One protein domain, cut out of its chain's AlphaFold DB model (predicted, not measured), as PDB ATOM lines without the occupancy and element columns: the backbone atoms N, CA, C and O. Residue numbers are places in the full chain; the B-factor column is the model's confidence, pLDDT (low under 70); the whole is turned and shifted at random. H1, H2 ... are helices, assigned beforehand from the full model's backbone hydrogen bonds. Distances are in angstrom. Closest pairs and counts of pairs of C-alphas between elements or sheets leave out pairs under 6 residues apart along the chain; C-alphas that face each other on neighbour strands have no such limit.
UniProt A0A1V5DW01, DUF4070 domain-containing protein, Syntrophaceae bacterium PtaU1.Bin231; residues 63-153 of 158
ATOM      1  N   PRO A  63     354.583 339.649 232.497       95.12
ATOM      2  CA  PRO A  63     354.900 338.597 233.464       95.12
ATOM      3  C   PRO A  63     355.553 337.376 232.808       95.12
ATOM      4  O   PRO A  63     356.494 336.800 233.349       95.12
ATOM      5  N   GLU A  64     355.098 337.002 231.614       95.12
ATOM      6  CA  GLU A  64     355.611 335.846 230.887       95.12
ATOM      7  C   GLU A  64     357.069 336.017 230.442       95.12
ATOM      8  O   GLU A  64     357.894 335.132 230.695       95.12
ATOM      9  N   VAL A  65     357.400 337.156 229.825       93.56
ATOM     10  CA  VAL A  65     358.760 337.435 229.343       93.56
ATOM     11  C   VAL A  65     359.726 337.546 230.516       93.56
ATOM     12  O   VAL A  65     360.827 336.989 230.467       93.56
ATOM     13  N   PHE A  66     359.311 338.208 231.598       94.25
ATOM     14  CA  PHE A  66     360.130 338.306 232.800       94.25
ATOM     15  C   PHE A  66     360.386 336.932 233.433       94.25
ATOM     16  O   PHE A  66     361.536 336.596 233.711       94.25
ATOM     17  N   LYS A  67     359.344 336.101 233.587       94.69
ATOM     18  CA  LYS A  67     359.471 334.720 234.077       94.69
ATOM     19  C   LYS A  67     360.491 333.931 233.260       94.69
ATOM     20  O   LYS A  67     361.369 333.299 233.838       94.69
ATOM     21  N   ALA A  68     360.376 333.955 231.930       94.00
ATOM     22  CA  ALA A  68     361.268 333.205 231.048       94.00
ATOM     23  C   ALA A  68     362.735 333.615 231.250       94.00
ATOM     24  O   ALA A  68     363.593 332.752 231.438       94.00
ATOM     25  N   LYS A  69     363.003 334.927 231.311       91.44
ATOM     26  CA  LYS A  69     364.346 335.461 231.580       91.44
ATOM     27  C   LYS A  69     364.863 335.076 232.963       91.44
ATOM     28  O   LYS A  69     366.015 334.676 233.076       91.44
ATOM     29  N   MET A  70     364.024 335.152 233.996       91.31
ATOM     30  CA  MET A  70     364.403 334.766 235.359       91.31
ATOM     31  C   MET A  70     364.736 333.280 235.464       91.31
ATOM     32  O   MET A  70     365.756 332.924 236.041       91.31
ATOM     33  N   VAL A  71     363.913 332.407 234.881       90.06
ATOM     34  CA  VAL A  71     364.167 330.958 234.885       90.06
ATOM     35  C   VAL A  71     365.450 330.630 234.124       90.06
ATOM     36  O   VAL A  71     366.263 329.849 234.612       90.06
ATOM     37  N   GLN A  72     365.668 331.257 232.965       90.12
ATOM     38  CA  GLN A  72     366.909 331.101 232.207       90.12
ATOM     39  C   GLN A  72     368.128 331.595 232.997       90.12
ATOM     40  O   GLN A  72     369.162 330.933 233.015       90.12
ATOM     41  N   TYR A  73     368.023 332.748 233.657       87.56
ATOM     42  CA  TYR A  73     369.086 333.275 234.508       87.56
ATOM     43  C   TYR A  73     369.415 332.296 235.646       87.56
ATOM     44  O   TYR A  73     370.577 331.946 235.835       87.56
ATOM     45  N   LEU A  74     368.400 331.774 236.341       86.12
ATOM     46  CA  LEU A  74     368.585 330.819 237.439       86.12
ATOM     47  C   LEU A  74     369.220 329.497 236.982       86.12
ATOM     48  O   LEU A  74     369.993 328.907 237.735       86.12
ATOM     49  N   SER A  75     368.923 329.042 235.761       83.81
ATOM     50  CA  SER A  75     369.474 327.793 235.226       83.81
ATOM     51  C   SER A  75     370.891 327.938 234.665       83.81
ATOM     52  O   SER A  75     371.671 326.987 234.724       83.81
ATOM     53  N   THR A  76     371.241 329.109 234.128       82.00
ATOM     54  CA  THR A  76     372.526 329.343 233.443       82.00
ATOM     55  C   THR A  76     373.573 330.005 234.326       82.00
ATOM     56  O   THR A  76     374.771 329.817 234.101       82.00
ATOM     57  N   ASN A  77     373.163 330.761 235.348       70.25
ATOM     58  CA  ASN A  77     374.109 331.464 236.195       70.25
ATOM     59  C   ASN A  77     374.746 330.506 237.214       70.25
ATOM     60  O   ASN A  77     374.191 330.193 238.269       70.25
ATOM     61  N   THR A  78     375.949 330.032 236.902       62.72
ATOM     62  CA  THR A  78     376.748 329.167 237.783       62.72
ATOM     63  C   THR A  78     377.608 329.958 238.772       62.72
ATOM     64  O   THR A  78     378.077 329.391 239.762       62.72
ATOM     65  N   ARG A  79     377.795 331.268 238.554       60.00
ATOM     66  CA  ARG A  79     378.611 332.137 239.414       60.00
ATOM     67  C   ARG A  79     377.770 332.708 240.545       60.00
ATOM     68  O   ARG A  79     377.131 333.740 240.396       60.00
ATOM     69  N   SER A  80     377.790 332.043 241.699       54.88
ATOM     70  CA  SER A  80     377.288 332.638 242.942       54.88
ATOM     71  C   SER A  80     378.219 333.780 243.339       54.88
ATOM     72  O   SER A  80     379.320 333.525 243.824       54.88
ATOM     73  N   MET A  81     377.812 335.032 243.116       55.38
ATOM     74  CA  MET A  81     378.581 336.190 243.597       55.38
ATOM     75  C   MET A  81     378.467 336.385 245.117       55.38
ATOM     76  O   MET A  81     379.288 337.084 245.711       55.38
ATOM     77  N   MET A  82     377.514 335.717 245.777       52.66
ATOM     78  CA  MET A  82     377.427 335.691 247.235       52.66
ATOM     79  C   MET A  82     378.573 334.862 247.833       52.66
ATOM     80  O   MET A  82     378.566 333.633 247.771       52.66
ATOM     81  N   LYS A  83     379.543 335.549 248.452       51.88
ATOM     82  CA  LYS A  83     380.562 334.947 249.333       51.88
ATOM     83  C   LYS A  83     380.070 334.769 250.781       51.88
ATOM     84  O   LYS A  83     380.687 334.029 251.536       51.88
ATOM     85  N   SER A  84     378.982 335.439 251.177       51.16
ATOM     86  CA  SER A  84     378.344 335.324 252.500       51.16
ATOM     87  C   SER A  84     376.895 335.826 252.461       51.16
ATOM     88  O   SER A  84     376.534 336.593 251.567       51.16
ATOM     89  N   LEU A  85     376.061 335.381 253.410       54.88
ATOM     90  CA  LEU A  85     374.722 335.940 253.622       54.88
ATOM     91  C   LEU A  85     374.862 337.415 254.028       54.88
ATOM     92  O   LEU A  85     375.573 337.692 254.997       54.88
ATOM     93  N   PRO A  86     374.211 338.363 253.329       56.97
ATOM     94  CA  PRO A  86     374.255 339.760 253.733       56.97
ATOM     95  C   PRO A  86     373.693 339.894 255.150       56.97
ATOM     96  O   PRO A  86     372.658 339.313 255.479       56.97
ATOM     97  N   THR A  87     374.376 340.666 255.996       60.34
ATOM     98  CA  THR A  87     373.902 340.994 257.343       60.34
ATOM     99  C   THR A  87     372.487 341.557 257.266       60.34
ATOM    100  O   THR A  87     372.249 342.602 256.652       60.34
ATOM    101  N   ILE A  88     371.541 340.838 257.869       65.25
ATOM    102  CA  ILE A  88     370.118 341.158 257.816       65.25
ATOM    103  C   ILE A  88     369.872 342.431 258.634       65.25
ATOM    104  O   ILE A  88     369.828 342.412 259.859       65.25
ATOM    105  N   ASN A  89     369.706 343.558 257.943       79.62
ATOM    106  CA  ASN A  89     369.244 344.812 258.532       79.62
ATOM    107  C   ASN A  89     367.704 344.828 258.539       79.62
ATOM    108  O   ASN A  89     367.081 344.476 257.535       79.62
ATOM    109  N   GLY A  90     367.068 345.290 259.621       82.94
ATOM    110  CA  GLY A  90     365.604 345.413 259.709       82.94
ATOM    111  C   GLY A  90     364.971 346.204 258.553       82.94
ATOM    112  O   GLY A  90     363.869 345.878 258.109       82.94
ATOM    113  N   LYS A  91     365.693 347.175 257.973       83.88
ATOM    114  CA  LYS A  91     365.255 347.874 256.749       83.88
ATOM    115  C   LYS A  91     365.140 346.930 255.547       83.88
ATOM    116  O   LYS A  91     364.159 347.005 254.812       83.88
ATOM    117  N   ALA A  92     366.105 346.029 255.363       80.25
ATOM    118  CA  ALA A  92     366.090 345.048 254.279       80.25
ATOM    119  C   ALA A  92     364.936 344.048 254.452       80.25
ATOM    120  O   ALA A  92     364.220 343.764 253.494       80.25
ATOM    121  N   VAL A  93     364.681 343.603 255.688       86.56
ATOM    122  CA  VAL A  93     363.519 342.756 256.007       86.56
ATOM    123  C   VAL A  93     362.216 343.469 255.656       86.56
ATOM    124  O   VAL A  93     361.356 342.891 254.999       86.56
ATOM    125  N   MET A  94     362.076 344.746 256.020       90.12
ATOM    126  CA  MET A  94     360.877 345.520 255.694       90.12
ATOM    127  C   MET A  94     360.665 345.663 254.178       90.12
ATOM    128  O   MET A  94     359.527 345.599 253.710       90.12
ATOM    129  N   VAL A  95     361.741 345.830 253.401       87.56
ATOM    130  CA  VAL A  95     361.669 345.849 251.929       87.56
ATOM    131  C   VAL A  95     361.178 344.506 251.394       87.56
ATOM    132  O   VAL A  95     360.258 344.494 250.574       87.56
ATOM    133  N   LEU A  96     361.720 343.391 251.890       87.88
ATOM    134  CA  LEU A  96     361.272 342.052 251.503       87.88
ATOM    135  C   LEU A  96     359.796 341.842 251.851       87.88
ATOM    136  O   LEU A  96     359.019 341.487 250.973       87.88
ATOM    137  N   VAL A  97     359.371 342.153 253.078       91.44
ATOM    138  CA  VAL A  97     357.958 342.038 253.484       91.44
ATOM    139  C   VAL A  97     357.057 342.831 252.539       91.44
ATOM    140  O   VAL A  97     356.097 342.283 252.004       91.44
ATOM    141  N   ARG A  98     357.393 344.092 252.240       92.31
ATOM    142  CA  ARG A  98     356.617 344.925 251.302       92.31
ATOM    143  C   ARG A  98     356.595 344.360 249.880       92.31
ATOM    144  O   ARG A  98     355.602 344.541 249.171       92.31
ATOM    145  N   LEU A  99     357.678 343.719 249.444       92.50
ATOM    146  CA  LEU A  99     357.759 343.060 248.144       92.50
ATOM    147  C   LEU A  99     356.834 341.839 248.094       92.50
ATOM    148  O   LEU A  99     355.995 341.751 247.198       92.50
ATOM    149  N   PHE A 100     356.925 340.954 249.087       93.75
ATOM    150  CA  PHE A 100     356.062 339.778 249.205       93.75
ATOM    151  C   PHE A 100     354.589 340.175 249.321       93.75
ATOM    152  O   PHE A 100     353.766 339.681 248.555       93.75
ATOM    153  N   SER A 101     354.248 341.126 250.196       95.88
ATOM    154  CA  SER A 101     352.871 341.612 250.334       95.88
ATOM    155  C   SER A 101     352.318 342.170 249.021       95.88
ATOM    156  O   SER A 101     351.142 341.972 248.718       95.88
ATOM    157  N   TYR A 102     353.145 342.845 248.217       95.25
ATOM    158  CA  TYR A 102     352.725 343.306 246.896       95.25
ATOM    159  C   TYR A 102     352.351 342.129 245.985       95.25
ATOM    160  O   TYR A 102     351.234 342.108 245.472       95.25
ATOM    161  N   PHE A 103     353.237 341.146 245.804       95.50
ATOM    162  CA  PHE A 103     352.965 340.032 244.889       95.50
ATOM    163  C   PHE A 103     351.819 339.135 245.362       95.50
ATOM    164  O   PHE A 103     351.035 338.664 244.538       95.50
ATOM    165  N   LEU A 104     351.684 338.935 246.674       94.19
ATOM    166  CA  LEU A 104     350.643 338.084 247.247       94.19
ATOM    167  C   LEU A 104     349.254 338.729 247.198       94.19
ATOM    168  O   LEU A 104     348.280 338.036 246.907       94.19
ATOM    169  N   PHE A 105     349.155 340.036 247.461       94.88
ATOM    170  CA  PHE A 105     347.857 340.677 247.706       94.88
ATOM    171  C   PHE A 105     347.484 341.776 246.710       94.88
ATOM    172  O   PHE A 105     346.297 342.018 246.514       94.88
ATOM    173  N   ARG A 106     348.454 342.451 246.081       94.44
ATOM    174  CA  ARG A 106     348.192 343.621 245.216       94.44
ATOM    175  C   ARG A 106     348.426 343.368 243.734       94.44
ATOM    176  O   ARG A 106     347.833 344.053 242.911       94.44
ATOM    177  N   ALA A 107     349.303 342.433 243.388       93.44
ATOM    178  CA  ALA A 107     349.579 342.102 242.000       93.44
ATOM    179  C   ALA A 107     348.368 341.433 241.332       93.44
ATOM    180  O   ALA A 107     347.644 340.653 241.969       93.44
ATOM    181  N   ASP A 108     348.198 341.718 240.037       94.69
ATOM    182  CA  ASP A 108     347.230 341.047 239.170       94.69
ATOM    183  C   ASP A 108     347.497 339.527 239.085       94.69
ATOM    184  O   ASP A 108     348.609 339.075 239.398       94.69
ATOM    185  N   PRO A 109     346.497 338.712 238.689       96.19
ATOM    186  CA  PRO A 109     346.613 337.254 238.701       96.19
ATOM    187  C   PRO A 109     347.806 336.706 237.908       96.19
ATOM    188  O   PRO A 109     348.467 335.773 238.367       96.19
ATOM    189  N   GLU A 110     348.127 337.296 236.754       95.12
ATOM    190  CA  GLU A 110     349.251 336.855 235.920       95.12
ATOM    191  C   GLU A 110     350.595 337.154 236.583       95.12
ATOM    192  O   GLU A 110     351.471 336.288 236.662       95.12
ATOM    193  N   THR A 111     350.741 338.360 237.129       95.31
ATOM    194  CA  THR A 111     351.940 338.776 237.860       95.31
ATOM    195  C   THR A 111     352.145 337.939 239.124       95.31
ATOM    196  O   THR A 111     353.272 337.552 239.443       95.31
ATOM    197  N   ARG A 112     351.062 337.600 239.830       96.44
ATOM    198  CA  ARG A 112     351.102 336.715 241.001       96.44
ATOM    199  C   ARG A 112     351.502 335.290 240.624       96.44
ATOM    200  O   ARG A 112     352.341 334.691 241.295       96.44
ATOM    201  N   LYS A 113     350.944 334.754 239.534       96.38
ATOM    202  CA  LYS A 113     351.327 333.440 239.000       96.38
ATOM    203  C   LYS A 113     352.810 333.410 238.625       96.38
ATOM    204  O   LYS A 113     353.506 332.475 239.018       96.38
ATOM    205  N   MET A 114     353.301 334.442 237.936       96.19
ATOM    206  CA  MET A 114     354.724 334.587 237.617       96.19
ATOM    207  C   MET A 114     355.584 334.560 238.881       96.19
ATOM    208  O   MET A 114     356.569 333.826 238.925       96.19
ATOM    209  N   PHE A 115     355.193 335.300 239.922       96.25
ATOM    210  CA  PHE A 115     355.939 335.341 241.176       96.25
ATOM    211  C   PHE A 115     356.110 333.946 241.790       96.25
ATOM    212  O   PHE A 115     357.234 333.551 242.095       96.25
ATOM    213  N   PHE A 116     355.035 333.156 241.890       95.75
ATOM    214  CA  PHE A 116     355.127 331.784 242.402       95.75
ATOM    215  C   PHE A 116     355.963 330.861 241.511       95.75
ATOM    216  O   PHE A 116     356.689 330.013 242.025       95.75
ATOM    217  N   GLN A 117     355.914 331.037 240.189       94.62
ATOM    218  CA  GLN A 117     356.757 330.272 239.265       94.62
ATOM    219  C   GLN A 117     358.244 330.602 239.442       94.62
ATOM    220  O   GLN A 117     359.075 329.695 239.435       94.62
ATOM    221  N   VAL A 118     358.585 331.876 239.659       93.62
ATOM    222  CA  VAL A 118     359.959 332.298 239.974       93.62
ATOM    223  C   VAL A 118     360.392 331.765 241.342       93.62
ATOM    224  O   VAL A 118     361.492 331.230 241.447       93.62
ATOM    225  N   LEU A 119     359.534 331.826 242.371       92.62
ATOM    226  CA  LEU A 119     359.818 331.214 243.678       92.62
ATOM    227  C   LEU A 119     360.093 329.707 243.555       92.62
ATOM    228  O   LEU A 119     361.062 329.215 244.130       92.62
ATOM    229  N   GLY A 120     359.274 328.989 242.782       92.44
ATOM    230  CA  GLY A 120     359.464 327.564 242.515       92.44
ATOM    231  C   GLY A 120     360.789 327.279 241.807       92.44
ATOM    232  O   GLY A 120     361.526 326.389 242.219       92.44
ATOM    233  N   ALA A 121     361.142 328.080 240.796       90.38
ATOM    234  CA  ALA A 121     362.431 327.964 240.116       90.38
ATOM    235  C   ALA A 121     363.611 328.224 241.070       90.38
ATOM    236  O   ALA A 121     364.568 327.452 241.086       90.38
ATOM    237  N   MET A 122     363.532 329.254 241.917       89.69
ATOM    238  CA  MET A 122     364.562 329.525 242.926       89.69
ATOM    239  C   MET A 122     364.715 328.365 243.916       89.69
ATOM    240  O   MET A 122     365.842 327.976 244.223       89.69
ATOM    241  N   ALA A 123     363.607 327.785 244.385       88.19
ATOM    242  CA  ALA A 123     363.628 326.641 245.295       88.19
ATOM    243  C   ALA A 123     364.301 325.412 244.654       88.19
ATOM    244  O   ALA A 123     365.166 324.795 245.280       88.19
ATOM    245  N   SER A 124     363.996 325.115 243.386       87.44
ATOM    246  CA  SER A 124     364.641 324.034 242.618       87.44
ATOM    247  C   SER A 124     366.156 324.217 242.477       87.44
ATOM    248  O   SER A 124     366.899 323.238 242.421       87.44
ATOM    249  N   HIS A 125     366.632 325.463 242.488       82.62
ATOM    250  CA  HIS A 125     368.056 325.807 242.466       82.62
ATOM    251  C   HIS A 125     368.637 326.094 243.866       82.62
ATOM    252  O   HIS A 125     369.691 326.724 243.982       82.62
ATOM    253  N   ARG A 126     367.980 325.612 244.937       80.31
ATOM    254  CA  ARG A 126     368.401 325.757 246.347       80.31
ATOM    255  C   ARG A 126     368.650 327.209 246.767       80.31
ATOM    256  O   ARG A 126     369.546 327.475 247.566       80.31
ATOM    257  N   PHE A 127     367.881 328.144 246.210       79.19
ATOM    258  CA  PHE A 127     368.001 329.581 246.468       79.19
ATOM    259  C   PHE A 127     369.399 330.153 246.190       79.19
ATOM    260  O   PHE A 127     369.809 331.152 246.786       79.19
ATOM    261  N   ARG A 128     370.139 329.544 245.257       70.94
ATOM    262  CA  ARG A 128     371.353 330.153 244.716       70.94
ATOM    263  C   ARG A 128     370.952 331.478 244.043       70.94
ATOM    264  O   ARG A 128     370.025 331.484 243.238       70.94
ATOM    265  N   HIS A 129     371.619 332.583 244.397       74.38
ATOM    266  CA  HIS A 129     371.336 333.956 243.909       74.38
ATOM    267  C   HIS A 129     370.039 334.591 244.427       74.38
ATOM    268  O   HIS A 129     369.350 335.321 243.709       74.38
ATOM    269  N   LEU A 130     369.664 334.287 245.668       80.69
ATOM    270  CA  LEU A 130     368.452 334.814 246.298       80.69
ATOM    271  C   LEU A 130     368.424 336.352 246.347       80.69
ATOM    272  O   LEU A 130     367.390 336.957 246.075       80.69
ATOM    273  N   ASP A 131     369.553 336.986 246.645       77.56
ATOM    274  CA  ASP A 131     369.727 338.439 246.668       77.56
ATOM    275  C   ASP A 131     369.488 339.085 245.294       77.56
ATOM    276  O   ASP A 131     368.645 339.979 245.170       77.56
ATOM    277  N   GLU A 132     370.165 338.598 244.254       81.62
ATOM    278  CA  GLU A 132     370.027 339.111 242.886       81.62
ATOM    279  C   GLU A 132     368.621 338.833 242.327       81.62
ATOM    280  O   GLU A 132     368.003 339.696 241.699       81.62
ATOM    281  N   SER A 133     368.039 337.677 242.649       86.94
ATOM    282  CA  SER A 133     366.670 337.343 242.245       86.94
ATOM    283  C   SER A 133     365.631 338.250 242.907       86.94
ATOM    284  O   SER A 133     364.695 338.709 242.245       86.94
ATOM    285  N   PHE A 134     365.802 338.569 244.194       87.88
ATOM    286  CA  PHE A 134     364.951 339.549 244.868       87.88
ATOM    287  C   PHE A 134     365.136 340.957 244.313       87.88
ATOM    288  O   PHE A 134     364.142 341.670 244.141       87.88
ATOM    289  N   PHE A 135     366.368 341.348 243.982       86.69
ATOM    290  CA  PHE A 135     366.633 342.607 243.295       86.69
ATOM    291  C   PHE A 135     365.884 342.676 241.959       86.69
ATOM    292  O   PHE A 135     365.186 343.657 241.703       86.69
ATOM    293  N   HIS A 136     365.934 341.620 241.143       90.06
ATOM    294  CA  HIS A 136     365.207 341.574 239.875       90.06
ATOM    295  C   HIS A 136     363.686 341.614 240.049       90.06
ATOM    296  O   HIS A 136     363.012 342.296 239.280       90.06
ATOM    297  N   LEU A 137     363.129 340.952 241.068       92.88
ATOM    298  CA  LEU A 137     361.697 341.033 241.385       92.88
ATOM    299  C   LEU A 137     361.277 342.442 241.830       92.88
ATOM    300  O   LEU A 137     360.215 342.934 241.434       92.88
ATOM    301  N   LEU A 138     362.110 343.110 242.630       91.00
ATOM    302  CA  LEU A 138     361.892 344.497 243.031       91.00
ATOM    303  C   LEU A 138     361.974 345.438 241.821       91.00
ATOM    304  O   LEU A 138     361.075 346.258 241.623       91.00
ATOM    305  N   ALA A 139     363.003 345.284 240.986       88.94
ATOM    306  CA  ALA A 139     363.167 346.042 239.753       88.94
ATOM    307  C   ALA A 139     361.970 345.831 238.819       88.94
ATOM    308  O   ALA A 139     361.394 346.803 238.344       88.94
ATOM    309  N   TYR A 140     361.521 344.588 238.630       93.12
ATOM    310  CA  TYR A 140     360.341 344.274 237.828       93.12
ATOM    311  C   TYR A 140     359.098 345.023 238.304       93.12
ATOM    312  O   TYR A 140     358.432 345.666 237.496       93.12
ATOM    313  N   LYS A 141     358.807 344.997 239.612       92.62
ATOM    314  CA  LYS A 141     357.665 345.720 240.190       92.62
ATOM    315  C   LYS A 141     357.688 347.205 239.812       92.62
ATOM    316  O   LYS A 141     356.666 347.739 239.385       92.62
ATOM    317  N   HIS A 142     358.830 347.867 239.988       89.25
ATOM    318  CA  HIS A 142     358.949 349.305 239.742       89.25
ATOM    319  C   HIS A 142     358.979 349.643 238.247       89.25
ATOM    320  O   HIS A 142     358.248 350.529 237.808       89.25
ATOM    321  N   LEU A 143     359.767 348.911 237.458       87.75
ATOM    322  CA  LEU A 143     359.914 349.154 236.025       87.75
ATOM    323  C   LEU A 143     358.632 348.827 235.262       87.75
ATOM    324  O   LEU A 143     358.246 349.601 234.393       87.75
ATOM    325  N   ARG A 144     357.921 347.747 235.612       90.25
ATOM    326  CA  ARG A 144     356.628 347.441 234.988       90.25
ATOM    327  C   ARG A 144     355.643 348.583 235.181       90.25
ATOM    328  O   ARG A 144     355.063 349.032 234.202       90.25
ATOM    329  N   ALA A 145     355.476 349.064 236.414       87.94
ATOM    330  CA  ALA A 145     354.561 350.167 236.700       87.94
ATOM    331  C   ALA A 145     354.940 351.438 235.919       87.94
ATOM    332  O   ALA A 145     354.081 352.063 235.302       87.94
ATOM    333  N   HIS A 146     356.231 351.777 235.899       85.12
ATOM    334  CA  HIS A 146     356.755 352.934 235.171       85.12
ATOM    335  C   HIS A 146     356.512 352.840 233.658       85.12
ATOM    336  O   HIS A 146     355.926 353.738 233.057       85.12
ATOM    337  N   TYR A 147     356.911 351.732 233.033       83.69
ATOM    338  CA  TYR A 147     356.826 351.581 231.580       83.69
ATOM    339  C   TYR A 147     355.413 351.296 231.074       83.69
ATOM    340  O   TYR A 147     355.101 351.673 229.946       83.69
ATOM    341  N   TYR A 148     354.545 350.685 231.885       87.69
ATOM    342  CA  TYR A 148     353.126 350.565 231.542       87.69
ATOM    343  C   TYR A 148     352.458 351.937 231.542       87.69
ATOM    344  O   TYR A 148     351.755 352.249 230.588       87.69
ATOM    345  N   ARG A 149     352.756 352.789 232.530       83.88
ATOM    346  CA  ARG A 149     352.267 354.173 232.548       83.88
ATOM    347  C   ARG A 149     352.738 354.960 231.322       83.88
ATOM    348  O   ARG A 149     351.950 355.669 230.709       83.88
ATOM    349  N   ILE A 150     354.003 354.809 230.925       79.88
ATOM    350  CA  ILE A 150     354.515 355.423 229.688       79.88
ATOM    351  C   ILE A 150     353.749 354.921 228.460       79.88
ATOM    352  O   ILE A 150     353.362 355.730 227.618       79.88
ATOM    353  N   ALA A 151     353.518 353.610 228.360       81.75
ATOM    354  CA  ALA A 151     352.759 353.022 227.260       81.75
ATOM    355  C   ALA A 151     351.315 353.552 227.207       81.75
ATOM    356  O   ALA A 151     350.849 353.913 226.134       81.75
ATOM    357  N   GLU A 152     350.641 353.673 228.353       83.19
ATOM    358  CA  GLU A 152     349.285 354.234 228.452       83.19
ATOM    359  C   GLU A 152     349.230 355.691 227.984       83.19
ATOM    360  O   GLU A 152     348.333 356.074 227.236       83.19
ATOM    361  N   ILE A 153     350.218 356.504 228.367       78.12
ATOM    362  CA  ILE A 153     350.289 357.906 227.938       78.12
ATOM    363  C   ILE A 153     350.495 358.001 226.427       78.12
ATOM    364  O   ILE A 153     349.838 358.816 225.781       78.12
TER     365      ILE A 153
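This is residues 63 to 153 of the 158 residues of the protein "DUF4070 domain-containing protein" of Syntrophaceae bacterium PtaU1.Bin231 (UniProt A0A1V5DW01). Three helices, H1, H3 and H4, lie roughly side by side as a loosely packed bundle, their centres making a triangle; H1 and H3 run the same way and H4 runs back against them. H2 slants away from this bundle, meeting H3 with its later residues, while residues 90 to 94 of H2 and residues 145 to 153 of H4 stick out, and a long loop, residues 77 to 89, joins H1 to H2. The printed part has 91 residues with four named helices, in the order H1, H2, H3, H4, and no named strand; its class is all helix. It is compact, with a radius of gyration of the C-alphas of 13.8 A, and spans 43 by 31 by 21 A.

H1 is residues 63 to 76, 19.9 A from first to last C-alpha, and C-alpha 63 stands at (354.900, 338.597, 233.464). H2 is residues 90 to 106, 22.7 A long, and begins with C-alpha 90 at (365.604, 345.413, 259.709). H3 is residues 109 to 124, also 22.7 A long. H4, the longest helix with 24 residues, is residues 130 to 153, 34.6 A long, and ends with C-alpha 153 at (350.289, 357.906, 227.938).

H1, H3 and H4 form a bundle, a group of helices side by side. H1 and H3 touch, closest at the C-alphas of Pro 63 and Thr 111, 5.3 A apart, and run the same way at a shallow tilt of 8 degrees. H4 is close to H1 but not clearly touching, the closest C-alphas being those of Met 70 and Ser 133, 7.7 A apart; the two run opposite ways at a shallow tilt of 27 degrees. H4 is likewise close to H3 but not clearly touching, with the C-alphas of Met 122 and Leu 130 closest at 7.4 A, opposite ways at a shallow tilt of 20 degrees. H2 touches H3 with residues 103 to 104 alone, at residues 111 to 115 of H3; the closest C-alphas, those of Phe 103 and Arg 112, are 5.4 A apart, and the tilt is steep at 51 degrees, opposite ways. H2 and H4 are close but not clearly touching, with the C-alphas of Leu 99 and Leu 138 closest at 6.7 A. H1 and H2 are apart. In H1, H2, H3 and H4 every O i to N i+4 pair is within hydrogen-bond range.

The two C-alphas farthest apart, those of Lys 83 and Ile 153, are 43.6 A apart. The printed part has no cut. The link from H1 to H2 is long, and those from H2 to H3 and from H3 to H4 are tight. The mean pLDDT of the printed part is 84.9; residues 78 to 88 are under 70.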